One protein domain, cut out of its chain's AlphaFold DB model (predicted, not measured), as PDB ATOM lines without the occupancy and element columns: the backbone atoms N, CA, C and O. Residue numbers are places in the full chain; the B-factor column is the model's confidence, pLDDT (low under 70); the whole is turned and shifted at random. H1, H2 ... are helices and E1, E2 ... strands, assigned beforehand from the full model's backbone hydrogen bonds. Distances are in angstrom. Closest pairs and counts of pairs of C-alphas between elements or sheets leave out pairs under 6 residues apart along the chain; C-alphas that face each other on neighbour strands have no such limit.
ATOM      1  N   VAL A 179     -45.152  12.037 -36.110       92.88
ATOM      2  CA  VAL A 179     -44.318  10.850 -36.354       92.88
ATOM      3  C   VAL A 179     -43.262  11.163 -37.412       92.88
ATOM      4  O   VAL A 179     -43.581  11.367 -38.586       92.88
ATOM      5  N   TYR A 180     -41.994  11.133 -37.002       89.19
ATOM      6  CA  TYR A 180     -40.839  11.391 -37.871       89.19
ATOM      7  C   TYR A 180     -40.373  10.148 -38.640       89.19
ATOM      8  O   TYR A 180     -39.899  10.226 -39.779       89.19
ATOM      9  N   GLN A 181     -40.499   8.963 -38.037       90.62
ATOM     10  CA  GLN A 181     -39.888   7.761 -38.590       90.62
ATOM     11  C   GLN A 181     -40.641   7.226 -39.820       90.62
ATOM     12  O   GLN A 181     -41.818   6.860 -39.784       90.62
ATOM     13  N   SER A 182     -39.920   7.102 -40.936       90.81
ATOM     14  CA  SER A 182     -40.423   6.479 -42.168       90.81
ATOM     15  C   SER A 182     -39.813   5.103 -42.461       90.81
ATOM     16  O   SER A 182     -40.416   4.316 -43.200       90.81
ATOM     17  N   ARG A 183     -38.644   4.799 -41.880       91.44
ATOM     18  CA  ARG A 183     -37.892   3.549 -42.066       91.44
ATOM     19  C   ARG A 183     -37.185   3.105 -40.779       91.44
ATOM     20  O   ARG A 183     -36.786   3.945 -39.979       91.44
ATOM     21  N   ILE A 184     -36.981   1.797 -40.646       91.62
ATOM     22  CA  ILE A 184     -36.146   1.135 -39.636       91.62
ATOM     23  C   ILE A 184     -35.054   0.380 -40.401       91.62
ATOM     24  O   ILE A 184     -35.317  -0.658 -41.012       91.62
ATOM     25  N   GLY A 185     -33.842   0.935 -40.450       85.25
ATOM     26  CA  GLY A 185     -32.800   0.420 -41.340       85.25
ATOM     27  C   GLY A 185     -33.282   0.388 -42.797       85.25
ATOM     28  O   GLY A 185     -33.679   1.410 -43.358       85.25
ATOM     29  N   HIS A 186     -33.278  -0.796 -43.413       82.25
ATOM     30  CA  HIS A 186     -33.766  -1.020 -44.780       82.25
ATOM     31  C   HIS A 186     -35.285  -1.235 -44.883       82.25
ATOM     32  O   HIS A 186     -35.815  -1.306 -45.992       82.25
ATOM     33  N   ILE A 187     -36.004  -1.329 -43.763       90.56
ATOM     34  CA  ILE A 187     -37.432  -1.665 -43.725       90.56
ATOM     35  C   ILE A 187     -38.272  -0.388 -43.718       90.56
ATOM     36  O   ILE A 187     -38.074   0.498 -42.892       90.56
ATOM     37  N   LYS A 188     -39.249  -0.279 -44.626       92.44
ATOM     38  CA  LYS A 188     -40.242   0.806 -44.607       92.44
ATOM     39  C   LYS A 188     -41.269   0.546 -43.505       92.44
ATOM     40  O   LYS A 188     -41.870  -0.526 -43.482       92.44
ATOM     41  N   VAL A 189     -41.511   1.537 -42.645       92.25
ATOM     42  CA  VAL A 189     -42.530   1.430 -41.588       92.25
ATOM     43  C   VAL A 189     -43.917   1.464 -42.230       92.25
ATOM     44  O   VAL A 189     -44.226   2.369 -43.016       92.25
ATOM     45  N   SER A 190     -44.739   0.458 -41.922       92.69
ATOM     46  CA  SER A 190     -46.098   0.336 -42.454       92.69
ATOM     47  C   SER A 190     -47.007   1.451 -41.923       92.69
ATOM     48  O   SER A 190     -46.742   2.045 -40.879       92.69
ATOM     49  N   ARG A 191     -48.111   1.732 -42.626       93.06
ATOM     50  CA  ARG A 191     -49.107   2.708 -42.155       93.06
ATOM     51  C   ARG A 191     -49.682   2.319 -40.786       93.06
ATOM     52  O   ARG A 191     -49.710   3.166 -39.905       93.06
ATOM     53  N   LYS A 192     -50.044   1.043 -40.601       92.56
ATOM     54  CA  LYS A 192     -50.570   0.518 -39.329       92.56
ATOM     55  C   LYS A 192     -49.580   0.700 -38.173       92.56
ATOM     56  O   LYS A 192     -49.969   1.121 -37.096       92.56
ATOM     57  N   ALA A 193     -48.287   0.462 -38.404       93.62
ATOM     58  CA  ALA A 193     -47.267   0.696 -37.382       93.62
ATOM     59  C   ALA A 193     -47.115   2.195 -37.051       93.62
ATOM     60  O   ALA A 193     -46.970   2.562 -35.890       93.62
ATOM     61  N   LYS A 194     -47.210   3.085 -38.047       94.94
ATOM     62  CA  LYS A 194     -47.206   4.539 -37.801       94.94
ATOM     63  C   LYS A 194     -48.431   5.023 -37.029       94.94
ATOM     64  O   LYS A 194     -48.305   5.975 -36.272       94.94
ATOM     65  N   GLU A 195     -49.590   4.393 -37.216       94.00
ATOM     66  CA  GLU A 195     -50.805   4.703 -36.451       94.00
ATOM     67  C   GLU A 195     -50.588   4.449 -34.951       94.00
ATOM     68  O   GLU A 195     -50.956   5.297 -34.146       94.00
ATOM     69  N   VAL A 196     -49.890   3.371 -34.571       94.00
ATOM     70  CA  VAL A 196     -49.528   3.106 -33.163       94.00
ATOM     71  C   VAL A 196     -48.605   4.194 -32.597       94.00
ATOM     72  O   VAL A 196     -48.855   4.701 -31.506       94.00
ATOM     73  N   LEU A 197     -47.567   4.596 -33.344       95.50
ATOM     74  CA  LEU A 197     -46.689   5.702 -32.932       95.50
ATOM     75  C   LEU A 197     -47.461   7.018 -32.790       95.50
ATOM     76  O   LEU A 197     -47.210   7.767 -31.853       95.50
ATOM     77  N   ALA A 198     -48.396   7.286 -33.704       94.75
ATOM     78  CA  ALA A 198     -49.219   8.486 -33.670       94.75
ATOM     79  C   ALA A 198     -50.141   8.510 -32.445       94.75
ATOM     80  O   ALA A 198     -50.279   9.566 -31.847       94.75
ATOM     81  N   VAL A 199     -50.714   7.366 -32.044       95.19
ATOM     82  CA  VAL A 199     -51.500   7.254 -30.803       95.19
ATOM     83  C   VAL A 199     -50.650   7.629 -29.592       95.19
ATOM     84  O   VAL A 199     -51.048   8.510 -28.841       95.19
ATOM     85  N   LEU A 200     -49.456   7.045 -29.436       95.25
ATOM     86  CA  LEU A 200     -48.560   7.387 -28.321       95.25
ATOM     87  C   LEU A 200     -48.123   8.858 -28.339       95.25
ATOM     88  O   LEU A 200     -48.134   9.519 -27.303       95.25
ATOM     89  N   ALA A 201     -47.773   9.376 -29.517       95.62
ATOM     90  CA  ALA A 201     -47.393  10.774 -29.713       95.62
ATOM     91  C   ALA A 201     -48.582  11.745 -29.601       95.62
ATOM     92  O   ALA A 201     -48.397  12.957 -29.661       95.62
ATOM     93  N   GLY A 202     -49.811  11.238 -29.510       95.44
ATOM     94  CA  GLY A 202     -51.030  12.018 -29.319       95.44
ATOM     95  C   GLY A 202     -51.423  12.203 -27.858       95.44
ATOM     96  O   GLY A 202     -52.334  12.980 -27.583       95.44
ATOM     97  N   ILE A 203     -50.761  11.506 -26.932       96.19
ATOM     98  CA  ILE A 203     -51.084  11.551 -25.505       96.19
ATOM     99  C   ILE A 203     -50.540  12.859 -24.918       96.19
ATOM    100  O   ILE A 203     -49.338  13.109 -25.044       96.19
ATOM    101  N   PRO A 204     -51.393  13.700 -24.305       96.94
ATOM    102  CA  PRO A 204     -50.946  14.930 -23.674       96.94
ATOM    103  C   PRO A 204     -50.216  14.608 -22.370       96.94
ATOM    104  O   PRO A 204     -50.737  13.887 -21.516       96.94
ATOM    105  N   TYR A 205     -49.034  15.187 -22.199       97.75
ATOM    106  CA  TYR A 205     -48.251  15.127 -20.969       97.75
ATOM    107  C   TYR A 205     -48.016  16.523 -20.417       97.75
ATOM    108  O   TYR A 205     -48.088  17.514 -21.142       97.75
ATOM    109  N   GLN A 206     -47.691  16.592 -19.136       96.75
ATOM    110  CA  GLN A 206     -47.145  17.788 -18.516       96.75
ATOM    111  C   GLN A 206     -46.036  17.414 -17.538       96.75
ATOM    112  O   GLN A 206     -45.865  16.249 -17.162       96.75
ATOM    113  N   LEU A 207     -45.272  18.422 -17.135       97.19
ATOM    114  CA  LEU A 207     -44.292  18.276 -16.079       97.19
ATOM    115  C   LEU A 207     -45.040  18.108 -14.748       97.19
ATOM    116  O   LEU A 207     -45.989  18.841 -14.475       97.19
ATOM    117  N   SER A 208     -44.635  17.127 -13.942       96.31
ATOM    118  CA  SER A 208     -45.209  16.908 -12.615       96.31
ATOM    119  C   SER A 208     -45.015  18.147 -11.741       96.31
ATOM    120  O   SER A 208     -43.963  18.783 -11.788       96.31
ATOM    121  N   ASP A 209     -45.986  18.467 -10.891       94.25
ATOM    122  CA  ASP A 209     -45.934  19.641 -10.010       94.25
ATOM    123  C   ASP A 209     -44.780  19.581  -8.988       94.25
ATOM    124  O   ASP A 209     -44.330  20.601  -8.473       94.25
ATOM    125  N   ILE A 210     -44.256  18.382  -8.722       93.25
ATOM    126  CA  ILE A 210     -43.086  18.160  -7.861       93.25
ATOM    127  C   ILE A 210     -41.751  18.401  -8.575       93.25
ATOM    128  O   ILE A 210     -40.713  18.510  -7.919       93.25
ATOM    129  N   ALA A 211     -41.742  18.446  -9.908       95.62
ATOM    130  CA  ALA A 211     -40.533  18.443 -10.724       95.62
ATOM    131  C   ALA A 211     -39.887  19.833 -10.810       95.62
ATOM    132  O   ALA A 211     -39.780  20.451 -11.865       95.62
ATOM    133  N   THR A 212     -39.412  20.321  -9.670       96.06
ATOM    134  CA  THR A 212     -38.700  21.596  -9.585       96.06
ATOM    135  C   THR A 212     -37.282  21.487 -10.164       96.06
ATOM    136  O   THR A 212     -36.678  20.405 -10.135       96.06
ATOM    137  N   PRO A 213     -36.667  22.609 -10.592       97.19
ATOM    138  CA  PRO A 213     -35.247  22.633 -10.943       97.19
ATOM    139  C   PRO A 213     -34.340  22.050  -9.846       97.19
ATOM    140  O   PRO A 213     -33.369  21.358 -10.142       97.19
ATOM    141  N   GLY A 214     -34.677  22.279  -8.572       96.94
ATOM    142  CA  GLY A 214     -33.940  21.732  -7.430       96.94
ATOM    143  C   GLY A 214     -34.006  20.205  -7.347       96.94
ATOM    144  O   GLY A 214     -32.975  19.564  -7.140       96.94
ATOM    145  N   LEU A 215     -35.186  19.617  -7.572       96.75
ATOM    146  CA  LEU A 215     -35.372  18.164  -7.572       96.75
ATOM    147  C   LEU A 215     -34.597  17.500  -8.721       96.75
ATOM    148  O   LEU A 215     -33.895  16.512  -8.512       96.75
ATOM    149  N   ILE A 216     -34.658  18.073  -9.927       97.31
ATOM    150  CA  ILE A 216     -33.918  17.559 -11.093       97.31
ATOM    151  C   ILE A 216     -32.404  17.646 -10.853       97.31
ATOM    152  O   ILE A 216     -31.667  16.696 -11.130       97.31
ATOM    153  N   GLN A 217     -31.936  18.760 -10.282       96.81
ATOM    154  CA  GLN A 217     -30.536  18.947  -9.910       96.81
ATOM    155  C   GLN A 217     -30.073  17.904  -8.881       96.81
ATOM    156  O   GLN A 217     -29.003  17.317  -9.060       96.81
ATOM    157  N   LYS A 218     -30.885  17.616  -7.854       96.44
ATOM    158  CA  LYS A 218     -30.624  16.535  -6.889       96.44
ATOM    159  C   LYS A 218     -30.508  15.181  -7.593       96.44
ATOM    160  O   LYS A 218     -29.569  14.431  -7.327       96.44
ATOM    161  N   GLY A 219     -31.400  14.896  -8.541       95.81
ATOM    162  CA  GLY A 219     -31.345  13.690  -9.366       95.81
ATOM    163  C   GLY A 219     -30.015  13.544 -10.109       95.81
ATOM    164  O   GLY A 219     -29.404  12.476 -10.062       95.81
ATOM    165  N   TYR A 220     -29.501  14.613 -10.731       95.06
ATOM    166  CA  TYR A 220     -28.170  14.588 -11.352       95.06
ATOM    167  C   TYR A 220     -27.053  14.327 -10.342       95.06
ATOM    168  O   TYR A 220     -26.174  13.508 -10.612       95.06
ATOM    169  N   GLU A 221     -27.089  14.978  -9.181       94.38
ATOM    170  CA  GLU A 221     -26.097  14.823  -8.109       94.38
ATOM    171  C   GLU A 221     -26.016  13.402  -7.550       94.38
ATOM    172  O   GLU A 221     -25.017  13.046  -6.935       94.38
ATOM    173  N   LEU A 222     -27.015  12.565  -7.796       94.06
ATOM    174  CA  LEU A 222     -27.012  11.156  -7.415       94.06
ATOM    175  C   LEU A 222     -26.488  10.227  -8.525       94.06
ATOM    176  O   LEU A 222     -26.472   9.011  -8.363       94.06
ATOM    177  N   THR A 223     -26.043  10.768  -9.665       90.00
ATOM    178  CA  THR A 223     -25.542   9.970 -10.795       90.00
ATOM    179  C   THR A 223     -24.022   9.986 -10.913       90.00
ATOM    180  O   THR A 223     -23.375  11.027 -10.775       90.00
ATOM    181  N   HIS A 224     -23.441   8.844 -11.302       87.75
ATOM    182  CA  HIS A 224     -22.016   8.769 -11.635       87.75
ATOM    183  C   HIS A 224     -21.632   9.806 -12.701       87.75
ATOM    184  O   HIS A 224     -20.601  10.469 -12.577       87.75
ATOM    185  N   ASP A 225     -22.480  10.006 -13.712       84.94
ATOM    186  CA  ASP A 225     -22.243  10.948 -14.804       84.94
ATOM    187  C   ASP A 225     -22.108  12.397 -14.358       84.94
ATOM    188  O   ASP A 225     -21.538  13.183 -15.106       84.94
ATOM    189  N   TYR A 226     -22.574  12.776 -13.173       86.69
ATOM    190  CA  TYR A 226     -22.326  14.097 -12.608       86.69
ATOM    191  C   TYR A 226     -20.913  14.184 -12.012       86.69
ATOM    192  O   TYR A 226     -20.147  15.093 -12.346       86.69
ATOM    193  N   TRP A 227     -20.499  13.170 -11.252       85.31
ATOM    194  CA  TRP A 227     -19.211  13.124 -10.539       85.31
ATOM    195  C   TRP A 227     -18.022  12.627 -11.367       85.31
ATOM    196  O   TRP A 227     -16.872  12.860 -10.999       85.31
ATOM    197  N   SER A 228     -18.273  11.958 -12.491       81.00
ATOM    198  CA  SER A 228     -17.232  11.343 -13.315       81.00
ATOM    199  C   SER A 228     -16.232  12.371 -13.853       81.00
ATOM    200  O   SER A 228     -16.601  13.457 -14.320       81.00
ATOM    201  N   LYS A 229     -14.939  12.023 -13.842       75.00
ATOM    202  CA  LYS A 229     -13.916  12.813 -14.538       75.00
ATOM    203  C   LYS A 229     -14.250  12.832 -16.030       75.00
ATOM    204  O   LYS A 229     -14.416  11.783 -16.648       75.00
ATOM    205  N   SER A 230     -14.334  14.021 -16.613       68.00
ATOM    206  CA  SER A 230     -14.657  14.203 -18.028       68.00
ATOM    207  C   SER A 230     -13.647  15.135 -18.700       68.00
ATOM    208  O   SER A 230     -12.788  15.704 -18.031       68.00
ATOM    209  N   ARG A 231     -13.730  15.288 -20.029       58.91
ATOM    210  CA  ARG A 231     -12.931  16.295 -20.758       58.91
ATOM    211  C   ARG A 231     -13.327  17.726 -20.378       58.91
ATOM    212  O   ARG A 231     -12.508  18.630 -20.478       58.91
ATOM    213  N   GLU A 232     -14.577  17.914 -19.967       67.69
ATOM    214  CA  GLU A 232     -15.101  19.162 -19.428       67.69
ATOM    215  C   GLU A 232     -14.634  19.323 -17.973       67.69
ATOM    216  O   GLU A 232     -14.700  18.375 -17.179       67.69
ATOM    217  N   ALA A 233     -14.164  20.525 -17.626       70.31
ATOM    218  CA  ALA A 233     -13.793  20.856 -16.256       70.31
ATOM    219  C   ALA A 233     -14.987  20.635 -15.316       70.31
ATOM    220  O   ALA A 233     -16.121  20.986 -15.646       70.31
ATOM    221  N   GLY A 234     -14.737  20.079 -14.126       74.88
ATOM    222  CA  GLY A 234     -15.805  19.697 -13.197       74.88
ATOM    223  C   GLY A 234     -16.761  20.847 -12.859       74.88
ATOM    224  O   GLY A 234     -17.967  20.637 -12.823       74.88
ATOM    225  N   ALA A 235     -16.250  22.069 -12.682       76.12
ATOM    226  CA  ALA A 235     -17.082  23.248 -12.430       76.12
ATOM    227  C   ALA A 235     -18.023  23.568 -13.607       76.12
ATOM    228  O   ALA A 235     -19.223  23.734 -13.402       76.12
ATOM    229  N   SER A 236     -17.506  23.580 -14.840       77.38
ATOM    230  CA  SER A 236     -18.301  23.808 -16.055       77.38
ATOM    231  C   SER A 236     -19.385  22.746 -16.231       77.38
ATOM    232  O   SER A 236     -20.537  23.081 -16.492       77.38
ATOM    233  N   LYS A 237     -19.046  21.482 -15.961       82.12
ATOM    234  CA  LYS A 237     -19.981  20.355 -16.005       82.12
ATOM    235  C   LYS A 237     -21.135  20.519 -15.014       82.12
ATOM    236  O   LYS A 237     -22.288  20.311 -15.379       82.12
ATOM    237  N   ARG A 238     -20.844  20.932 -13.776       86.44
ATOM    238  CA  ARG A 238     -21.875  21.209 -12.759       86.44
ATOM    239  C   ARG A 238     -22.766  22.385 -13.162       86.44
ATOM    240  O   ARG A 238     -23.980  22.290 -13.028       86.44
ATOM    241  N   ILE A 239     -22.186  23.454 -13.716       86.31
ATOM    242  CA  ILE A 239     -22.950  24.594 -14.254       86.31
ATOM    243  C   ILE A 239     -23.864  24.140 -15.399       86.31
ATOM    244  O   ILE A 239     -25.020  24.549 -15.452       86.31
ATOM    245  N   ARG A 240     -23.379  23.272 -16.294       87.25
ATOM    246  CA  ARG A 240     -24.179  22.721 -17.392       87.25
ATOM    247  C   ARG A 240     -25.380  21.931 -16.877       87.25
ATOM    248  O   ARG A 240     -26.479  22.168 -17.359       87.25
ATOM    249  N   TYR A 241     -25.191  21.037 -15.907       90.75
ATOM    250  CA  TYR A 241     -26.308  20.296 -15.308       90.75
ATOM    251  C   TYR A 241     -27.295  21.212 -14.582       90.75
ATOM    252  O   TYR A 241     -28.495  21.028 -14.744       90.75
ATOM    253  N   ARG A 242     -26.821  22.257 -13.891       91.50
ATOM    254  CA  ARG A 242     -27.702  23.258 -13.273       91.50
ATOM    255  C   ARG A 242     -28.568  23.978 -14.305       91.50
ATOM    256  O   ARG A 242     -29.781  24.016 -14.153       91.50
ATOM    257  N   LYS A 243     -27.965  24.471 -15.392       91.06
ATOM    258  CA  LYS A 243     -28.704  25.094 -16.505       91.06
ATOM    259  C   LYS A 243     -29.701  24.129 -17.151       91.06
ATOM    260  O   LYS A 243     -30.778  24.537 -17.563       91.06
ATOM    261  N   GLN A 244     -29.344  22.847 -17.253       91.50
ATOM    262  CA  GLN A 244     -30.256  21.814 -17.751       91.50
ATOM    263  C   GLN A 244     -31.430  21.593 -16.793       91.50
ATOM    264  O   GLN A 244     -32.564  21.542 -17.252       91.50
ATOM    265  N   ALA A 245     -31.182  21.520 -15.486       95.12
ATOM    266  CA  ALA A 245     -32.231  21.392 -14.483       95.12
ATOM    267  C   ALA A 245     -33.179  22.602 -14.488       95.12
ATOM    268  O   ALA A 245     -34.391  22.422 -14.448       95.12
ATOM    269  N   GLU A 246     -32.641  23.820 -14.610       94.75
ATOM    270  CA  GLU A 246     -33.424  25.053 -14.774       94.75
ATOM    271  C   GLU A 246     -34.276  25.023 -16.047       94.75
ATOM    272  O   GLU A 246     -35.457  25.345 -15.997       94.75
ATOM    273  N   LEU A 247     -33.714  24.605 -17.182       93.12
ATOM    274  CA  LEU A 247     -34.470  24.503 -18.432       93.12
ATOM    275  C   LEU A 247     -35.617  23.487 -18.326       93.12
ATOM    276  O   LEU A 247     -36.727  23.766 -18.762       93.12
ATOM    277  N   LEU A 248     -35.340  22.302 -17.778       94.31
ATOM    278  CA  LEU A 248     -36.306  21.204 -17.705       94.31
ATOM    279  C   LEU A 248     -37.389  21.451 -16.651       94.31
ATOM    280  O   LEU A 248     -38.553  21.173 -16.909       94.31
ATOM    281  N   GLY A 249     -37.016  21.993 -15.489       93.38
ATOM    282  CA  GLY A 249     -37.940  22.285 -14.391       93.38
ATOM    283  C   GLY A 249     -38.869  23.473 -14.650       93.38
ATOM    284  O   GLY A 249     -39.753  23.728 -13.842       93.38
ATOM    285  N   ASN A 250     -38.672  24.194 -15.759       92.81
ATOM    286  CA  ASN A 250     -39.503  25.318 -16.197       92.81
ATOM    287  C   ASN A 250     -40.250  25.015 -17.512       92.81
ATOM    288  O   ASN A 250     -40.642  25.928 -18.239       92.81
ATOM    289  N   ILE A 251     -40.422  23.738 -17.873       93.31
ATOM    290  CA  ILE A 251     -41.276  23.367 -19.007       93.31
ATOM    291  C   ILE A 251     -42.733  23.627 -18.618       93.31
ATOM    292  O   ILE A 251     -43.302  22.923 -17.789       93.31
ATOM    293  N   GLU A 252     -43.341  24.624 -19.253       90.25
ATOM    294  CA  GLU A 252     -44.735  24.994 -19.010       90.25
ATOM    295  C   GLU A 252     -45.699  24.344 -20.008       90.25
ATOM    296  O   GLU A 252     -45.386  24.180 -21.197       90.25
ATOM    297  N   GLY A 253     -46.908  24.049 -19.525       92.69
ATOM    298  CA  GLY A 253     -48.046  23.597 -20.319       92.69
ATOM    299  C   GLY A 253     -47.932  22.171 -20.859       92.69
ATOM    300  O   GLY A 253     -46.986  21.435 -20.580       92.69
ATOM    301  N   ILE A 254     -48.921  21.799 -21.670       96.69
ATOM    302  CA  ILE A 254     -49.006  20.466 -22.271       96.69
ATOM    303  C   ILE A 254     -47.926  20.288 -23.343       96.69
ATOM    304  O   ILE A 254     -47.654  21.189 -24.149       96.69
ATOM    305  N   PHE A 255     -47.329  19.102 -23.370       96.56
ATOM    306  CA  PHE A 255     -46.417  18.657 -24.411       96.56
ATOM    307  C   PHE A 255     -46.709  17.224 -24.858       96.56
ATOM    308  O   PHE A 255     -47.385  16.451 -24.181       96.56
ATOM    309  N   TYR A 256     -46.162  16.874 -26.016       97.31
ATOM    310  CA  TYR A 256     -46.300  15.574 -26.656       97.31
ATOM    311  C   TYR A 256     -44.925  14.981 -26.940       97.31
ATOM    312  O   TYR A 256     -43.950  15.704 -27.161       97.31
ATOM    313  N   LEU A 257     -44.850  13.652 -26.940       96.62
ATOM    314  CA  LEU A 257     -43.598  12.913 -27.063       96.62
ATOM    315  C   LEU A 257     -43.640  12.010 -28.308       96.62
ATOM    316  O   LEU A 257     -44.151  10.890 -28.229       96.62
ATOM    317  N   PRO A 258     -43.117  12.458 -29.465       96.00
ATOM    318  CA  PRO A 258     -42.952  11.616 -30.639       96.00
ATOM    319  C   PRO A 258     -42.124  10.368 -30.358       96.00
ATOM    320  O   PRO A 258     -41.141  10.382 -29.609       96.00
ATOM    321  N   CYS A 259     -42.509   9.293 -31.036       95.88
ATOM    322  CA  CYS A 259     -41.935   7.971 -30.873       95.88
ATOM    323  C   CYS A 259     -41.344   7.444 -32.185       95.88
ATOM    324  O   CYS A 259     -41.772   7.800 -33.287       95.88
ATOM    325  N   ARG A 260     -40.413   6.503 -32.052       96.00
ATOM    326  CA  ARG A 260     -39.807   5.722 -33.132       96.00
ATOM    327  C   ARG A 260     -39.627   4.268 -32.715       96.00
ATOM    328  O   ARG A 260     -39.630   3.942 -31.534       96.00
ATOM    329  N   TYR A 261     -39.409   3.407 -33.696       97.12
ATOM    330  CA  TYR A 261     -39.132   1.989 -33.518       97.12
ATOM    331  C   TYR A 261     -37.656   1.634 -33.691       97.12
ATOM    332  O   TYR A 261     -36.949   2.248 -34.499       97.12
ATOM    333  N   ASP A 262     -37.218   0.580 -33.004       95.50
ATOM    334  CA  ASP A 262     -36.011  -0.169 -33.360       95.50
ATOM    335  C   ASP A 262     -36.299  -1.343 -34.323       95.50
ATOM    336  O   ASP A 262     -37.411  -1.506 -34.822       95.50
ATOM    337  N   SER A 263     -35.287  -2.178 -34.601       95.12
ATOM    338  CA  SER A 263     -35.387  -3.323 -35.523       95.12
ATOM    339  C   SER A 263     -36.315  -4.454 -35.067       95.12
ATOM    340  O   SER A 263     -36.638  -5.325 -35.877       95.12
ATOM    341  N   SER A 264     -36.743  -4.440 -33.804       95.38
ATOM    342  CA  SER A 264     -37.720  -5.365 -33.225       95.38
ATOM    343  C   SER A 264     -39.098  -4.716 -33.052       95.38
ATOM    344  O   SER A 264     -40.004  -5.378 -32.561       95.38
ATOM    345  N   TYR A 265     -39.274  -3.458 -33.475       96.50
ATOM    346  CA  TYR A 265     -40.459  -2.632 -33.218       96.50
ATOM    347  C   TYR A 265     -40.676  -2.262 -31.744       96.50
ATOM    348  O   TYR A 265     -41.769  -1.833 -31.376       96.50
ATOM    349  N   ARG A 266     -39.645  -2.322 -30.893       94.31
ATOM    350  CA  ARG A 266     -39.737  -1.685 -29.574       94.31
ATOM    351  C   ARG A 266     -39.828  -0.172 -29.740       94.31
ATOM    352  O   ARG A 266     -39.146   0.405 -30.591       94.31
ATOM    353  N   VAL A 267     -40.684   0.455 -28.937       95.50
ATOM    354  CA  VAL A 267     -40.942   1.898 -28.978       95.50
ATOM    355  C   VAL A 267     -39.896   2.660 -28.170       95.50
ATOM    356  O   VAL A 267     -39.665   2.350 -27.005       95.50
ATOM    357  N   TYR A 268     -39.351   3.715 -28.768       96.81
ATOM    358  CA  TYR A 268     -38.453   4.680 -28.142       96.81
ATOM    359  C   TYR A 268     -38.948   6.101 -28.376       96.81
ATOM    360  O   TYR A 268     -39.334   6.440 -29.494       96.81
ATOM    361  N   TYR A 269     -38.865   6.957 -27.362       96.25
ATOM    362  CA  TYR A 269     -39.163   8.383 -27.524       96.25
ATOM    363  C   TYR A 269     -38.008   9.126 -28.201       96.25
ATOM    364  O   TYR A 269     -36.835   8.797 -27.996       96.25
ATOM    365  N   GLU A 270     -38.329  10.139 -29.001       94.00
ATOM    366  CA  GLU A 270     -37.337  11.031 -29.620       94.00
ATOM    367  C   GLU A 270     -36.693  11.960 -28.577       94.00
ATOM    368  O   GLU A 270     -35.495  12.241 -28.650       94.00
ATOM    369  N   PHE A 271     -37.462  12.373 -27.561       93.81
ATOM    370  CA  PHE A 271     -36.947  13.131 -26.423       93.81
ATOM    371  C   PHE A 271     -36.083  12.249 -25.517       93.81
ATOM    372  O   PHE A 271     -36.545  11.259 -24.950       93.81
ATOM    373  N   GLN A 272     -34.805  12.606 -25.391       89.88
ATOM    374  CA  GLN A 272     -33.793  11.812 -24.677       89.88
ATOM    375  C   GLN A 272     -32.885  12.676 -23.788       89.88
ATOM    376  O   GLN A 272     -31.754  12.297 -23.471       89.88
ATOM    377  N   THR A 273     -33.354  13.857 -23.384       89.88
ATOM    378  CA  THR A 273     -32.574  14.751 -22.526       89.88
ATOM    379  C   THR A 273     -32.568  14.249 -21.089       89.88
ATOM    380  O   THR A 273     -33.607  14.190 -20.437       89.88
ATOM    381  N   ALA A 274     -31.376  13.880 -20.605       89.75
ATOM    382  CA  ALA A 274     -31.155  13.462 -19.221       89.75
ATOM    383  C   ALA A 274     -31.742  14.491 -18.250       89.75
ATOM    384  O   ALA A 274     -31.568  15.685 -18.468       89.75
ATOM    385  N   GLY A 275     -32.391  14.029 -17.188       91.62
ATOM    386  CA  GLY A 275     -33.145  14.829 -16.222       91.62
ATOM    387  C   GLY A 275     -34.659  14.709 -16.377       91.62
ATOM    388  O   GLY A 275     -35.374  14.897 -15.401       91.62
ATOM    389  N   LEU A 276     -35.140  14.361 -17.576       94.31
ATOM    390  CA  LEU A 276     -36.568  14.206 -17.875       94.31
ATOM    391  C   LEU A 276     -36.806  13.147 -18.970       94.31
ATOM    392  O   LEU A 276     -37.661  13.287 -19.835       94.31
ATOM    393  N   ARG A 277     -35.998  12.083 -19.013       94.38
ATOM    394  CA  ARG A 277     -36.143  11.042 -20.044       94.38
ATOM    395  C   ARG A 277     -37.384  10.174 -19.775       94.38
ATOM    396  O   ARG A 277     -37.394   9.496 -18.748       94.38
ATOM    397  N   PRO A 278     -38.331  10.045 -20.728       94.38
ATOM    398  CA  PRO A 278     -39.514   9.180 -20.586       94.38
ATOM    399  C   PRO A 278     -39.183   7.687 -20.415       94.38
ATOM    400  O   PRO A 278     -39.991   6.898 -19.942       94.38
ATOM    401  N   GLN A 279     -37.979   7.290 -20.838       93.38
ATOM    402  CA  GLN A 279     -37.434   5.934 -20.711       93.38
ATOM    403  C   GLN A 279     -36.081   5.938 -19.976       93.38
ATOM    404  O   GLN A 279     -35.223   5.091 -20.223       93.38
ATOM    405  N   GLY A 280     -35.863   6.934 -19.110       91.81
ATOM    406  CA  GLY A 280     -34.644   7.098 -18.320       91.81
ATOM    407  C   GLY A 280     -34.612   6.265 -17.044       91.81
ATOM    408  O   GLY A 280     -35.260   5.222 -16.925       91.81
ATOM    409  N   LYS A 281     -33.844   6.748 -16.062       90.75
ATOM    410  CA  LYS A 281     -33.917   6.253 -14.684       90.75
ATOM    411  C   LYS A 281     -35.322   6.508 -14.128       90.75
ATOM    412  O   LYS A 281     -36.022   7.408 -14.589       90.75
ATOM    413  N   ASP A 282     -35.732   5.720 -13.140       89.19
ATOM    414  CA  ASP A 282     -37.119   5.739 -12.665       89.19
ATOM    415  C   ASP A 282     -37.524   7.111 -12.117       89.19
ATOM    416  O   ASP A 282     -38.618   7.579 -12.414       89.19
ATOM    417  N   TRP A 283     -36.620   7.822 -11.433       94.19
ATOM    418  CA  TRP A 283     -36.887   9.193 -10.992       94.19
ATOM    419  C   TRP A 283     -37.229  10.133 -12.157       94.19
ATOM    420  O   TRP A 283     -38.164  10.901 -12.019       94.19
ATOM    421  N   GLU A 284     -36.548  10.038 -13.308       95.75
ATOM    422  CA  GLU A 284     -36.794  10.908 -14.474       95.75
ATOM    423  C   GLU A 284     -38.176  10.648 -15.079       95.75
ATOM    424  O   GLU A 284     -38.882  11.583 -15.447       95.75
ATOM    425  N   CYS A 285     -38.563   9.371 -15.166       94.56
ATOM    426  CA  CYS A 285     -39.845   8.960 -15.732       94.56
ATOM    427  C   CYS A 285     -41.008   9.446 -14.852       94.56
ATOM    428  O   CYS A 285     -42.040   9.870 -15.358       94.56
ATOM    429  N   ASN A 286     -40.826   9.422 -13.529       95.06
ATOM    430  CA  ASN A 286     -41.855   9.819 -12.573       95.06
ATOM    431  C   ASN A 286     -42.110  11.335 -12.504       95.06
ATOM    432  O   ASN A 286     -43.094  11.734 -11.879       95.06
ATOM    433  N   LEU A 287     -41.276  12.160 -13.150       96.88
ATOM    434  CA  LEU A 287     -41.480  13.610 -13.278       96.88
ATOM    435  C   LEU A 287     -42.405  13.997 -14.442       96.88
ATOM    436  O   LEU A 287     -42.680  15.180 -14.624       96.88
ATOM    437  N   ILE A 288     -42.873  13.033 -15.234       97.25
ATOM    438  CA  ILE A 288     -43.815  13.255 -16.335       97.25
ATOM    439  C   ILE A 288     -45.179  12.709 -15.911       97.25
ATOM    440  O   ILE A 288     -45.287  11.551 -15.508       97.25
ATOM    441  N   ASP A 289     -46.213  13.537 -16.028       97.56
ATOM    442  CA  ASP A 289     -47.597  13.212 -15.676       97.56
ATOM    443  C   ASP A 289     -48.544  13.446 -16.859       97.56
ATOM    444  O   ASP A 289     -48.145  13.977 -17.900       97.56
ATOM    445  N   LEU A 290     -49.804  13.023 -16.728       97.31
ATOM    446  CA  LEU A 290     -50.815  13.267 -17.760       97.31
ATOM    447  C   LEU A 290     -51.077  14.767 -17.887       97.31
ATOM    448  O   LEU A 290     -51.246  15.456 -16.888       97.31
ATOM    449  N   GLY A 291     -51.173  15.279 -19.111       95.75
ATOM    450  CA  GLY A 291     -51.517  16.683 -19.355       95.75
ATOM    451  C   GLY A 291     -52.966  17.020 -18.994       95.75
ATOM    452  O   GLY A 291     -53.281  18.172 -18.718       95.75
ATOM    453  N   GLU A 292     -53.845  16.018 -18.953       93.25
ATOM    454  CA  GLU A 292     -55.250  16.162 -18.569       93.25
ATOM    455  C   GLU A 292     -55.480  15.607 -17.160       93.25
ATOM    456  O   GLU A 292     -55.109  14.468 -16.859       93.25
ATOM    457  N   SER A 293     -56.087  16.418 -16.290       94.56
ATOM    458  CA  SER A 293     -56.392  16.017 -14.916       94.56
ATOM    459  C   SER A 293     -57.608  15.101 -14.874       94.56
ATOM    460  O   SER A 293     -58.557  15.287 -15.636       94.56
ATOM    461  N   TYR A 294     -57.637  14.179 -13.921       95.75
ATOM    462  CA  TYR A 294     -58.766  13.290 -13.682       95.75
ATOM    463  C   TYR A 294     -59.224  13.373 -12.226       95.75
ATOM    464  O   TYR A 294     -58.426  13.573 -11.312       95.75
ATOM    465  N   LYS A 295     -60.529  13.188 -11.996       96.69
ATOM    466  CA  LYS A 295     -61.068  13.006 -10.645       96.69
ATOM    467  C   LYS A 295     -60.613  11.659 -10.096       96.69
ATOM    468  O   LYS A 295     -60.828  10.634 -10.751       96.69
ATOM    469  N   VAL A 296     -60.012  11.668  -8.911       97.62
ATOM    470  CA  VAL A 296     -59.522  10.447  -8.266       97.62
ATOM    471  C   VAL A 296     -60.705   9.604  -7.794       97.62
ATOM    472  O   VAL A 296     -61.635  10.107  -7.164       97.62
ATOM    473  N   THR A 297     -60.694   8.323  -8.150       97.25
ATOM    474  CA  THR A 297     -61.734   7.343  -7.800       97.25
ATOM    475  C   THR A 297     -61.235   6.362  -6.745       97.25
ATOM    476  O   THR A 297     -60.040   6.297  -6.459       97.25
ATOM    477  N   GLU A 298     -62.144   5.555  -6.198       96.69
ATOM    478  CA  GLU A 298     -61.788   4.488  -5.257       96.69
ATOM    479  C   GLU A 298     -60.797   3.491  -5.874       96.69
ATOM    480  O   GLU A 298     -59.837   3.085  -5.222       96.69
ATOM    481  N   GLU A 299     -60.971   3.153  -7.155       94.75
ATOM    482  CA  GLU A 299     -60.040   2.271  -7.858       94.75
ATOM    483  C   GLU A 299     -58.641   2.899  -7.942       94.75
ATOM    484  O   GLU A 299     -57.644   2.218  -7.703       94.75
ATOM    485  N   ASP A 300     -58.541   4.210  -8.187       96.25
ATOM    486  CA  ASP A 300     -57.244   4.890  -8.184       96.25
ATOM    487  C   ASP A 300     -56.559   4.800  -6.809       96.25
ATOM    488  O   ASP A 300     -55.361   4.511  -6.725       96.25
ATOM    489  N   ALA A 301     -57.328   4.998  -5.735       96.62
ATOM    490  CA  ALA A 301     -56.843   4.898  -4.362       96.62
ATOM    491  C   ALA A 301     -56.397   3.469  -4.006       96.62
ATOM    492  O   ALA A 301     -55.366   3.288  -3.360       96.62
ATOM    493  N   VAL A 302     -57.120   2.444  -4.469       94.69
ATOM    494  CA  VAL A 302     -56.744   1.030  -4.302       94.69
ATOM    495  C   VAL A 302     -55.371   0.740  -4.912       94.69
ATOM    496  O   VAL A 302     -54.511   0.150  -4.252       94.69
ATOM    497  N   HIS A 303     -55.127   1.187  -6.145       93.44
ATOM    498  CA  HIS A 303     -53.823   0.999  -6.788       93.44
ATOM    499  C   HIS A 303     -52.716   1.795  -6.083       93.44
ATOM    500  O   HIS A 303     -51.613   1.272  -5.929       93.44
ATOM    501  N   ALA A 304     -52.998   3.008  -5.595       95.69
ATOM    502  CA  ALA A 304     -52.037   3.796  -4.818       95.69
ATOM    503  C   ALA A 304     -51.656   3.118  -3.486       95.69
ATOM    504  O   ALA A 304     -50.471   3.024  -3.168       95.69
ATOM    505  N   LYS A 305     -52.629   2.560  -2.748       95.75
ATOM    506  CA  LYS A 305     -52.376   1.752  -1.538       95.75
ATOM    507  C   LYS A 305     -51.503   0.539  -1.843       95.75
ATOM    508  O   LYS A 305     -50.569   0.250  -1.099       95.75
ATOM    509  N   HIS A 306     -51.774  -0.150  -2.954       92.44
ATOM    510  CA  HIS A 306     -50.976  -1.304  -3.374       92.44
ATOM    511  C   HIS A 306     -49.521  -0.921  -3.667       92.44
ATOM    512  O   HIS A 306     -48.627  -1.619  -3.194       92.44
ATOM    513  N   VAL A 307     -49.275   0.195  -4.371       93.19
ATOM    514  CA  VAL A 307     -47.913   0.721  -4.595       93.19
ATOM    515  C   VAL A 307     -47.203   0.957  -3.266       93.19
ATOM    516  O   VAL A 307     -46.130   0.406  -3.043       93.19
ATOM    517  N   ILE A 308     -47.815   1.729  -2.366       95.75
ATOM    518  CA  ILE A 308     -47.216   2.079  -1.071       95.75
ATOM    519  C   ILE A 308     -46.853   0.818  -0.279       95.75
ATOM    520  O   ILE A 308     -45.729   0.689   0.210       95.75
ATOM    521  N   TYR A 309     -47.784  -0.134  -0.194       94.06
ATOM    522  CA  TYR A 309     -47.581  -1.365   0.558       94.06
ATOM    523  C   TYR A 309     -46.430  -2.201  -0.013       94.06
ATOM    524  O   TYR A 309     -45.578  -2.672   0.738       94.06
ATOM    525  N   VAL A 310     -46.381  -2.377  -1.340       88.81
ATOM    526  CA  VAL A 310     -45.327  -3.166  -1.998       88.81
ATOM    527  C   VAL A 310     -43.961  -2.506  -1.850       88.81
ATOM    528  O   VAL A 310     -42.982  -3.200  -1.585       88.81
ATOM    529  N   MET A 311     -43.891  -1.179  -1.945       90.38
ATOM    530  CA  MET A 311     -42.635  -0.453  -1.772       90.38
ATOM    531  C   MET A 311     -42.090  -0.550  -0.340       90.38
ATOM    532  O   MET A 311     -40.875  -0.609  -0.165       90.38
ATOM    533  N   ARG A 312     -42.964  -0.600   0.676       92.25
ATOM    534  CA  ARG A 312     -42.555  -0.725   2.086       92.25
ATOM    535  C   ARG A 312     -42.240  -2.167   2.495       92.25
ATOM    536  O   ARG A 312     -41.236  -2.408   3.157       92.25
ATOM    537  N   HIS A 313     -43.093  -3.120   2.119       90.38
ATOM    538  CA  HIS A 313     -43.067  -4.493   2.655       90.38
ATOM    539  C   HIS A 313     -42.598  -5.549   1.652       90.38
ATOM    540  O   HIS A 313     -42.406  -6.715   2.006       90.38
ATOM    541  N   GLY A 314     -42.406  -5.162   0.394       82.94
ATOM    542  CA  GLY A 314     -42.087  -6.065  -0.699       82.94
ATOM    543  C   GLY A 314     -43.323  -6.664  -1.375       82.94
ATOM    544  O   GLY A 314     -44.479  -6.368  -1.073       82.94
ATOM    545  N   ARG A 315     -43.056  -7.524  -2.359       78.56
ATOM    546  CA  ARG A 315     -44.063  -8.015  -3.307       78.56
ATOM    547  C   ARG A 315     -45.168  -8.829  -2.643       78.56
ATOM    548  O   ARG A 315     -44.901  -9.807  -1.949       78.56
ATOM    549  N   THR A 316     -46.412  -8.483  -2.961       80.31
ATOM    550  CA  THR A 316     -47.604  -9.222  -2.541       80.31
ATOM    551  C   THR A 316     -48.773  -8.985  -3.506       80.31
ATOM    552  O   THR A 316     -48.703  -8.114  -4.381       80.31
ATOM    553  N   SER A 317     -49.839  -9.780  -3.371       78.75
ATOM    554  CA  SER A 317     -51.062  -9.598  -4.154       78.75
ATOM    555  C   SER A 317     -51.767  -8.298  -3.760       78.75
ATOM    556  O   SER A 317     -51.637  -7.827  -2.632       78.75
ATOM    557  N   MET A 318     -52.544  -7.714  -4.674       83.88
ATOM    558  CA  MET A 318     -53.334  -6.524  -4.346       83.88
ATOM    559  C   MET A 318     -54.331  -6.803  -3.215       83.88
ATOM    560  O   MET A 318     -54.491  -5.978  -2.326       83.88
ATOM    561  N   VAL A 319     -54.954  -7.986  -3.215       86.00
ATOM    562  CA  VAL A 319     -55.905  -8.403  -2.174       86.00
ATOM    563  C   VAL A 319     -55.230  -8.434  -0.800       86.00
ATOM    564  O   VAL A 319     -55.748  -7.852   0.150       86.00
ATOM    565  N   ASP A 320     -54.050  -9.049  -0.707       86.31
ATOM    566  CA  ASP A 320     -53.305  -9.151   0.552       86.31
ATOM    567  C   ASP A 320     -52.760  -7.798   1.016       86.31
ATOM    568  O   ASP A 320     -52.786  -7.512   2.212       86.31
ATOM    569  N   ALA A 321     -52.279  -6.966   0.084       89.12
ATOM    570  CA  ALA A 321     -51.815  -5.616   0.388       89.12
ATOM    571  C   ALA A 321     -52.938  -4.774   0.993       89.12
ATOM    572  O   ALA A 321     -52.747  -4.162   2.034       89.12
ATOM    573  N   LEU A 322     -54.120  -4.766   0.371       91.00
ATOM    574  CA  LEU A 322     -55.255  -3.972   0.846       91.00
ATOM    575  C   LEU A 322     -55.773  -4.453   2.203       91.00
ATOM    576  O   LEU A 322     -56.119  -3.626   3.037       91.00
ATOM    577  N   ALA A 323     -55.798  -5.770   2.436       93.31
ATOM    578  CA  ALA A 323     -56.239  -6.341   3.709       93.31
ATOM    579  C   ALA A 323     -55.310  -5.990   4.886       93.31
ATOM    580  O   ALA A 323     -55.740  -6.029   6.037       93.31
ATOM    581  N   LYS A 324     -54.040  -5.677   4.603       95.31
ATOM    582  CA  LYS A 324     -53.007  -5.363   5.602       95.31
ATOM    583  C   LYS A 324     -52.604  -3.891   5.621       95.31
ATOM    584  O   LYS A 324     -51.826  -3.503   6.487       95.31
ATOM    585  N   PHE A 325     -53.094  -3.096   4.672       96.31
ATOM    586  CA  PHE A 325     -52.764  -1.683   4.558       96.31
ATOM    587  C   PHE A 325     -53.230  -0.924   5.802       96.31
ATOM    588  O   PHE A 325     -54.378  -1.057   6.228       96.31
ATOM    589  N   SER A 326     -52.343  -0.103   6.349       95.75
ATOM    590  CA  SER A 326     -52.531   0.626   7.600       95.75
ATOM    591  C   SER A 326     -52.210   2.114   7.451       95.75
ATOM    592  O   SER A 326     -51.579   2.539   6.481       95.75
ATOM    593  N   ASP A 327     -52.604   2.920   8.439       94.69
ATOM    594  CA  ASP A 327     -52.264   4.348   8.467       94.69
ATOM    595  C   ASP A 327     -50.749   4.584   8.555       94.69
ATOM    596  O   ASP A 327     -50.246   5.539   7.967       94.69
ATOM    597  N   GLU A 328     -49.995   3.669   9.177       96.50
ATOM    598  CA  GLU A 328     -48.528   3.725   9.188       96.50
ATOM    599  C   GLU A 328     -47.935   3.637   7.774       96.50
ATOM    600  O   GLU A 328     -46.900   4.239   7.492       96.50
ATOM    601  N   ASP A 329     -48.563   2.880   6.865       97.12
ATOM    602  CA  ASP A 329     -48.109   2.775   5.473       97.12
ATOM    603  C   ASP A 329     -48.305   4.102   4.741       97.12
ATOM    604  O   ASP A 329     -47.435   4.556   3.992       97.12
ATOM    605  N   ARG A 330     -49.439   4.759   4.999       95.31
ATOM    606  CA  ARG A 330     -49.728   6.091   4.470       95.31
ATOM    607  C   ARG A 330     -48.769   7.139   5.033       95.31
ATOM    608  O   ARG A 330     -48.286   7.979   4.271       95.31
ATOM    609  N   GLU A 331     -48.472   7.094   6.327       95.88
ATOM    610  CA  GLU A 331     -47.514   7.997   6.970       95.88
ATOM    611  C   GLU A 331     -46.091   7.785   6.433       95.88
ATOM    612  O   GLU A 331     -45.403   8.752   6.095       95.88
ATOM    613  N   TYR A 332     -45.674   6.530   6.244       96.56
ATOM    614  CA  TYR A 332     -44.409   6.188   5.591       96.56
ATOM    615  C   TYR A 332     -44.305   6.812   4.191       96.56
ATOM    616  O   TYR A 332     -43.301   7.443   3.864       96.56
ATOM    617  N   ALA A 333     -45.355   6.703   3.374       96.44
ATOM    618  CA  ALA A 333     -45.359   7.298   2.040       96.44
ATOM    619  C   ALA A 333     -45.371   8.835   2.068       96.44
ATOM    620  O   ALA A 333     -44.694   9.475   1.264       96.44
ATOM    621  N   SER A 334     -46.114   9.432   3.000       94.50
ATOM    622  CA  SER A 334     -46.247  10.891   3.132       94.50
ATOM    623  C   SER A 334     -44.975  11.556   3.672       94.50
ATOM    624  O   SER A 334     -44.709  12.718   3.370       94.50
ATOM    625  N   SER A 335     -44.176  10.821   4.448       94.56
ATOM    626  CA  SER A 335     -42.887  11.269   4.996       94.56
ATOM    627  C   SER A 335     -41.693  11.016   4.065       94.56
ATOM    628  O   SER A 335     -40.572  11.431   4.371       94.56
ATOM    629  N   ALA A 336     -41.910  10.372   2.915       93.88
ATOM    630  CA  ALA A 336     -40.871  10.074   1.938       93.88
ATOM    631  C   ALA A 336     -40.391  11.348   1.212       93.88
ATOM    632  O   ALA A 336     -40.877  11.690   0.135       93.88
ATOM    633  N   ASP A 337     -39.404  12.044   1.784       94.62
ATOM    634  CA  ASP A 337     -38.823  13.254   1.191       94.62
ATOM    635  C   ASP A 337     -37.723  12.914   0.161       94.62
ATOM    636  O   ASP A 337     -36.648  12.431   0.548       94.62
ATOM    637  N   PRO A 338     -37.920  13.170  -1.148       94.62
ATOM    638  CA  PRO A 338     -36.877  12.961  -2.150       94.62
ATOM    639  C   PRO A 338     -35.711  13.963  -2.032       94.62
ATOM    640  O   PRO A 338     -34.640  13.726  -2.590       94.62
ATOM    641  N   MET A 339     -35.865  15.067  -1.295       95.94
ATOM    642  CA  MET A 339     -34.808  16.058  -1.057       95.94
ATOM    643  C   MET A 339     -33.963  15.774   0.192       95.94
ATOM    644  O   MET A 339     -33.081  16.571   0.531       95.94
ATOM    645  N   ASP A 340     -34.162  14.621   0.832       93.44
ATOM    646  CA  ASP A 340     -33.420  14.201   2.016       93.44
ATOM    647  C   ASP A 340     -31.897  14.302   1.809       93.44
ATOM    648  O   ASP A 340     -31.312  13.912   0.785       93.44
ATOM    649  N   LYS A 341     -31.234  14.880   2.812       91.75
ATOM    650  CA  LYS A 341     -29.793  15.140   2.814       91.75
ATOM    651  C   LYS A 341     -28.964  13.862   2.943       91.75
ATOM    652  O   LYS A 341     -27.804  13.884   2.545       91.75
ATOM    653  N   SER A 342     -29.538  12.777   3.462       92.50
ATOM    654  CA  SER A 342     -28.893  11.463   3.558       92.50
ATOM    655  C   SER A 342     -28.695  10.794   2.195       92.50
ATOM    656  O   SER A 342     -27.777   9.991   2.034       92.50
ATOM    657  N   LEU A 343     -29.492  11.164   1.185       93.25
ATOM    658  CA  LEU A 343     -29.320  10.684  -0.184       93.25
ATOM    659  C   LEU A 343     -28.085  11.342  -0.798       93.25
ATOM    660  O   LEU A 343     -28.141  12.483  -1.267       93.25
ATOM    661  N   VAL A 344     -26.962  10.630  -0.799       92.69
ATOM    662  CA  VAL A 344     -25.685  11.122  -1.323       92.69
ATOM    663  C   VAL A 344     -25.089  10.081  -2.254       92.69
ATOM    664  O   VAL A 344     -25.096   8.891  -1.957       92.69
ATOM    665  N   TYR A 345     -24.557  10.532  -3.391       90.56
ATOM    666  CA  TYR A 345     -23.784   9.667  -4.271       90.56
ATOM    667  C   TYR A 345     -22.532   9.157  -3.549       90.56
ATOM    668  O   TYR A 345     -21.722   9.947  -3.062       90.56
ATOM    669  N   THR A 346     -22.356   7.843  -3.535       87.06
ATOM    670  CA  THR A 346     -21.233   7.162  -2.888       87.06
ATOM    671  C   THR A 346     -20.157   6.824  -3.918       87.06
ATOM    672  O   THR A 346     -19.057   7.381  -3.901       87.06
ATOM    673  N   ASN A 347     -20.471   5.935  -4.857       85.38
ATOM    674  CA  ASN A 347     -19.580   5.502  -5.925       85.38
ATOM    675  C   ASN A 347     -20.382   5.001  -7.143       85.38
ATOM    676  O   ASN A 347     -21.606   5.036  -7.163       85.38
ATOM    677  N   LYS A 348     -19.674   4.586  -8.196       80.75
ATOM    678  CA  LYS A 348     -20.281   4.194  -9.476       80.75
ATOM    679  C   LYS A 348     -20.964   2.822  -9.459       80.75
ATOM    680  O   LYS A 348     -21.722   2.541 -10.380       80.75
ATOM    681  N   ASP A 349     -20.638   1.994  -8.474       80.00
ATOM    682  CA  ASP A 349     -21.085   0.609  -8.348       80.00
ATOM    683  C   ASP A 349     -22.263   0.502  -7.345       80.00
ATOM    684  O   ASP A 349     -22.940  -0.518  -7.293       80.00
ATOM    685  N   ASP A 350     -22.565   1.576  -6.601       83.44
ATOM    686  CA  ASP A 350     -23.695   1.672  -5.671       83.44
ATOM    687  C   ASP A 350     -24.813   2.580  -6.218       83.44
ATOM    688  O   ASP A 350     -24.796   3.807  -6.097       83.44
ATOM    689  N   ASP A 351     -25.828   1.948  -6.808       85.44
ATOM    690  CA  ASP A 351     -27.044   2.605  -7.296       85.44
ATOM    691  C   ASP A 351     -28.144   2.734  -6.211       85.44
ATOM    692  O   ASP A 351     -29.279   3.105  -6.523       85.44
ATOM    693  N   THR A 352     -27.869   2.433  -4.936       89.75
ATOM    694  CA  THR A 352     -28.881   2.491  -3.861       89.75
ATOM    695  C   THR A 352     -29.444   3.902  -3.660       89.75
ATOM    696  O   THR A 352     -30.670   4.047  -3.680       89.75
ATOM    697  N   PRO A 353     -28.621   4.971  -3.568       93.00
ATOM    698  CA  PRO A 353     -29.132   6.323  -3.326       93.00
ATOM    699  C   PRO A 353     -30.055   6.832  -4.440       93.00
ATOM    700  O   PRO A 353     -31.061   7.487  -4.176       93.00
ATOM    701  N   ILE A 354     -29.733   6.525  -5.702       92.88
ATOM    702  CA  ILE A 354     -30.532   6.959  -6.856       92.88
ATOM    703  C   ILE A 354     -31.826   6.145  -7.010       92.88
ATOM    704  O   ILE A 354     -32.835   6.698  -7.451       92.88
ATOM    705  N   LYS A 355     -31.821   4.858  -6.637       92.00
ATOM    706  CA  LYS A 355     -33.042   4.037  -6.563       92.00
ATOM    707  C   LYS A 355     -33.971   4.558  -5.474       92.00
ATOM    708  O   LYS A 355     -35.139   4.804  -5.754       92.00
ATOM    709  N   GLU A 356     -33.439   4.813  -4.282       94.38
ATOM    710  CA  GLU A 356     -34.212   5.352  -3.163       94.38
ATOM    711  C   GLU A 356     -34.798   6.734  -3.487       94.38
ATOM    712  O   GLU A 356     -35.974   6.986  -3.239       94.38
ATOM    713  N   PHE A 357     -34.034   7.606  -4.149       96.69
ATOM    714  CA  PHE A 357     -34.548   8.883  -4.654       96.69
ATOM    715  C   PHE A 357     -35.762   8.715  -5.583       96.69
ATOM    716  O   PHE A 357     -36.768   9.405  -5.426       96.69
ATOM    717  N   GLY A 358     -35.695   7.770  -6.530       95.44
ATOM    718  CA  GLY A 358     -36.827   7.434  -7.396       95.44
ATOM    719  C   GLY A 358     -38.020   6.869  -6.621       95.44
ATOM    720  O   GLY A 358     -39.154   7.271  -6.879       95.44
ATOM    721  N   ASN A 359     -37.767   5.999  -5.641       95.12
ATOM    722  CA  ASN A 359     -38.799   5.404  -4.795       95.12
ATOM    723  C   ASN A 359     -39.572   6.462  -4.004       95.12
ATOM    724  O   ASN A 359     -40.801   6.449  -3.986       95.12
ATOM    725  N   ARG A 360     -38.871   7.426  -3.404       96.38
ATOM    726  CA  ARG A 360     -39.506   8.501  -2.629       96.38
ATOM    727  C   ARG A 360     -40.399   9.397  -3.479       96.38
ATOM    728  O   ARG A 360     -41.464   9.796  -3.025       96.38
ATOM    729  N   ILE A 361     -40.029   9.644  -4.739       97.06
ATOM    730  CA  ILE A 361     -40.898  10.347  -5.695       97.06
ATOM    731  C   ILE A 361     -42.204   9.569  -5.915       97.06
ATOM    732  O   ILE A 361     -43.281  10.162  -5.877       97.06
ATOM    733  N   VAL A 362     -42.128   8.251  -6.124       96.06
ATOM    734  CA  VAL A 362     -43.316   7.401  -6.321       96.06
ATOM    735  C   VAL A 362     -44.199   7.387  -5.071       96.06
ATOM    736  O   VAL A 362     -45.405   7.600  -5.188       96.06
ATOM    737  N   LEU A 363     -43.607   7.192  -3.888       96.81
ATOM    738  CA  LEU A 363     -44.315   7.199  -2.602       96.81
ATOM    739  C   LEU A 363     -45.039   8.524  -2.359       96.81
ATOM    740  O   LEU A 363     -46.229   8.521  -2.052       96.81
ATOM    741  N   MET A 364     -44.361   9.651  -2.590       96.06
ATOM    742  CA  MET A 364     -44.959  10.977  -2.458       96.06
ATOM    743  C   MET A 364     -46.151  11.159  -3.412       96.06
ATOM    744  O   MET A 364     -47.196  11.658  -3.000       96.06
ATOM    745  N   LYS A 365     -46.039  10.731  -4.678       96.75
ATOM    746  CA  LYS A 365     -47.160  10.792  -5.636       96.75
ATOM    747  C   LYS A 365     -48.321   9.898  -5.199       96.75
ATOM    748  O   LYS A 365     -49.469  10.328  -5.248       96.75
ATOM    749  N   ALA A 366     -48.038   8.676  -4.749       97.25
ATOM    750  CA  ALA A 366     -49.056   7.746  -4.271       97.25
ATOM    751  C   ALA A 366     -49.795   8.291  -3.036       97.25
ATOM    752  O   ALA A 366     -51.023   8.235  -2.998       97.25
ATOM    753  N   ALA A 367     -49.082   8.892  -2.080       97.19
ATOM    754  CA  ALA A 367     -49.683   9.560  -0.926       97.19
ATOM    755  C   ALA A 367     -50.595  10.724  -1.351       97.19
ATOM    756  O   ALA A 367     -51.748  10.792  -0.931       97.19
ATOM    757  N   ARG A 368     -50.135  11.581  -2.274       97.06
ATOM    758  CA  ARG A 368     -50.945  12.697  -2.796       97.06
ATOM    759  C   ARG A 368     -52.191  12.241  -3.552       97.06
ATOM    760  O   ARG A 368     -53.207  12.929  -3.504       97.06
ATOM    761  N   ILE A 369     -52.147  11.094  -4.234       97.94
ATOM    762  CA  ILE A 369     -53.341  10.490  -4.847       97.94
ATOM    763  C   ILE A 369     -54.373  10.139  -3.766       97.94
ATOM    764  O   ILE A 369     -55.551  10.439  -3.952       97.94
ATOM    765  N   LEU A 370     -53.950   9.556  -2.638       98.00
ATOM    766  CA  LEU A 370     -54.849   9.260  -1.514       98.00
ATOM    767  C   LEU A 370     -55.423  10.537  -0.887       98.00
ATOM    768  O   LEU A 370     -56.615  10.589  -0.603       98.00
ATOM    769  N   ASP A 371     -54.620  11.592  -0.753       97.00
ATOM    770  CA  ASP A 371     -55.107  12.884  -0.254       97.00
ATOM    771  C   ASP A 371     -56.146  13.513  -1.191       97.00
ATOM    772  O   ASP A 371     -57.164  14.032  -0.731       97.00
ATOM    773  N   CYS A 372     -55.914  13.454  -2.507       97.69
ATOM    774  CA  CYS A 372     -56.874  13.931  -3.503       97.69
ATOM    775  C   CYS A 372     -58.169  13.110  -3.464       97.69
ATOM    776  O   CYS A 372     -59.250  13.675  -3.608       97.69
ATOM    777  N   TYR A 373     -58.072  11.794  -3.253       98.00
ATOM    778  CA  TYR A 373     -59.237  10.926  -3.099       98.00
ATOM    779  C   TYR A 373     -60.091  11.335  -1.895       98.00
ATOM    780  O   TYR A 373     -61.286  11.581  -2.057       98.00
ATOM    781  N   ASP A 374     -59.474  11.496  -0.722       97.19
ATOM    782  CA  ASP A 374     -60.179  11.861   0.514       97.19
ATOM    783  C   ASP A 374     -60.858  13.237   0.420       97.19
ATOM    784  O   ASP A 374     -61.927  13.452   0.992       97.19
ATOM    785  N   LYS A 375     -60.260  14.170  -0.333       97.12
ATOM    786  CA  LYS A 375     -60.799  15.522  -0.570       97.12
ATOM    787  C   LYS A 375     -61.757  15.606  -1.763       97.12
ATOM    788  O   LYS A 375     -62.393  16.639  -1.963       97.12
ATOM    789  N   GLY A 376     -61.865  14.551  -2.573       96.25
ATOM    790  CA  GLY A 376     -62.644  14.550  -3.815       96.25
ATOM    791  C   GLY A 376     -62.064  15.429  -4.934       96.25
ATOM    792  O   GLY A 376     -62.812  15.856  -5.818       96.25
ATOM    793  N   GLU A 377     -60.759  15.699  -4.900       96.44
ATOM    794  CA  GLU A 377     -60.024  16.555  -5.836       96.44
ATOM    795  C   GLU A 377     -59.552  15.792  -7.091       96.44
ATOM    796  O   GLU A 377     -59.591  14.559  -7.183       96.44
ATOM    797  N   SER A 378     -59.130  16.544  -8.108       97.00
ATOM    798  CA  SER A 378     -58.506  15.999  -9.316       97.00
ATOM    799  C   SER A 378     -56.984  16.061  -9.235       97.00
ATOM    800  O   SER A 378     -56.430  16.963  -8.618       97.00
ATOM    801  N   CYS A 379     -56.307  15.136  -9.911       96.56
ATOM    802  CA  CYS A 379     -54.858  15.173 -10.091       96.56
ATOM    803  C   CYS A 379     -54.463  14.656 -11.481       96.56
ATOM    804  O   CYS A 379     -55.310  14.262 -12.282       96.56
ATOM    805  N   ASN A 380     -53.167  14.680 -11.777       96.69
ATOM    806  CA  ASN A 380     -52.601  14.274 -13.068       96.69
ATOM    807  C   ASN A 380     -51.655  13.069 -12.951       96.69
ATOM    808  O   ASN A 380     -51.081  12.624 -13.949       96.69
ATOM    809  N   TYR A 381     -51.464  12.569 -11.729       97.38
ATOM    810  CA  TYR A 381     -50.376  11.668 -11.393       97.38
ATOM    811  C   TYR A 381     -50.454  10.334 -12.134       97.38
ATOM    812  O   TYR A 381     -51.473   9.651 -12.143       97.38
TER     813      TYR A 381
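This is residues 179 to 381 of the 661 residues of an uncharacterized protein of Candidatus Macondimonas diazotrophica (UniProt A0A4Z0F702). The model is built of three groups of parts: a lobe where long H9 and H6 run side by side, with H7 and H8 packed on H6 and short H5 packed on H9; the crossed helices H2 and H4 with small H3; and, away from the other helices, H1 packed on the hairpin E2 and E3. Strands E1 and E4 make a small pairing between these groups. The printed part has 203 residues with nine named helices and four named strands, in the order H1 E1 H2 H3 H4 E2 E3 H5 E4 H6 H7 H8 H9; the two sheets, E1 - E4 and E2 - E3, are antiparallel and the class is mostly helix. The whole is compact, with a radius of gyration of the C-alphas of 19.2 A and spans of 55 by 48 by 32 A.

H1, residues 191 to 200, touches no helix; its closest C-alpha pair with E2, residues 259 to 261, is Leu 197 and Cys 259, 5.7 A. E1, residues 205 to 207, is antiparallel to E4, residues 288 to 290, with N 206 and O 289 2.9 A apart. H2, residues 213 to 221, touches H4, residues 234 to 249, at a steep tilt of 41 degrees, opposite ways; the closest C-alphas are those of Pro 213 and Gly 249, 4.4 A. H3, residues 224 to 227, touches residues 234 to 241 of H4, closest at the C-alphas of Tyr 226 and Arg 238, 7.1 A. E2 and E3, residues 267 to 269, form a hairpin, with N 260 and O 268 2.8 A apart. H5, residues 282 to 285, touches residues 354 to 361 of H9, residues 352 to 375, closest at the C-alphas of Trp 283 and Gly 358, 4.0 A. H6, residues 298 to 313, touches H9 at a shallow tilt of 31 degrees, opposite ways, closest at the C-alphas of Ala 304 and Ala 366, 5.0 A. H7, residues 318 to 324, touches H6, closest at the C-alphas of His 306 and Ala 321, 5.8 A; H7 and H9 are apart. H8, residues 327 to 334, touches residues 360 to 368 of H9, closest at the C-alphas of Ala 333 and Leu 363, 4.8 A. Every O i to N i+4 pair is within hydrogen-bond range in H1, H2, H4, H6, H7, H8 and H9; H3 and H5 are too short for one.

H1 begins at C-alpha 191, (-49.107, 2.708, -42.155), and is 14.6 A long. H4 is 22.3 A, H6 22.2 A and H9 34.6 A long; H9 ends at C-alpha 375, (-60.799, 15.522, -0.570).

The C-alphas farthest apart, His 186 and Asp 327, are 56.6 A apart. The printed part has no cut; the links E3 to H5 and H8 to H9 are long. Residues 230 to 232 are under 70 in pLDDT.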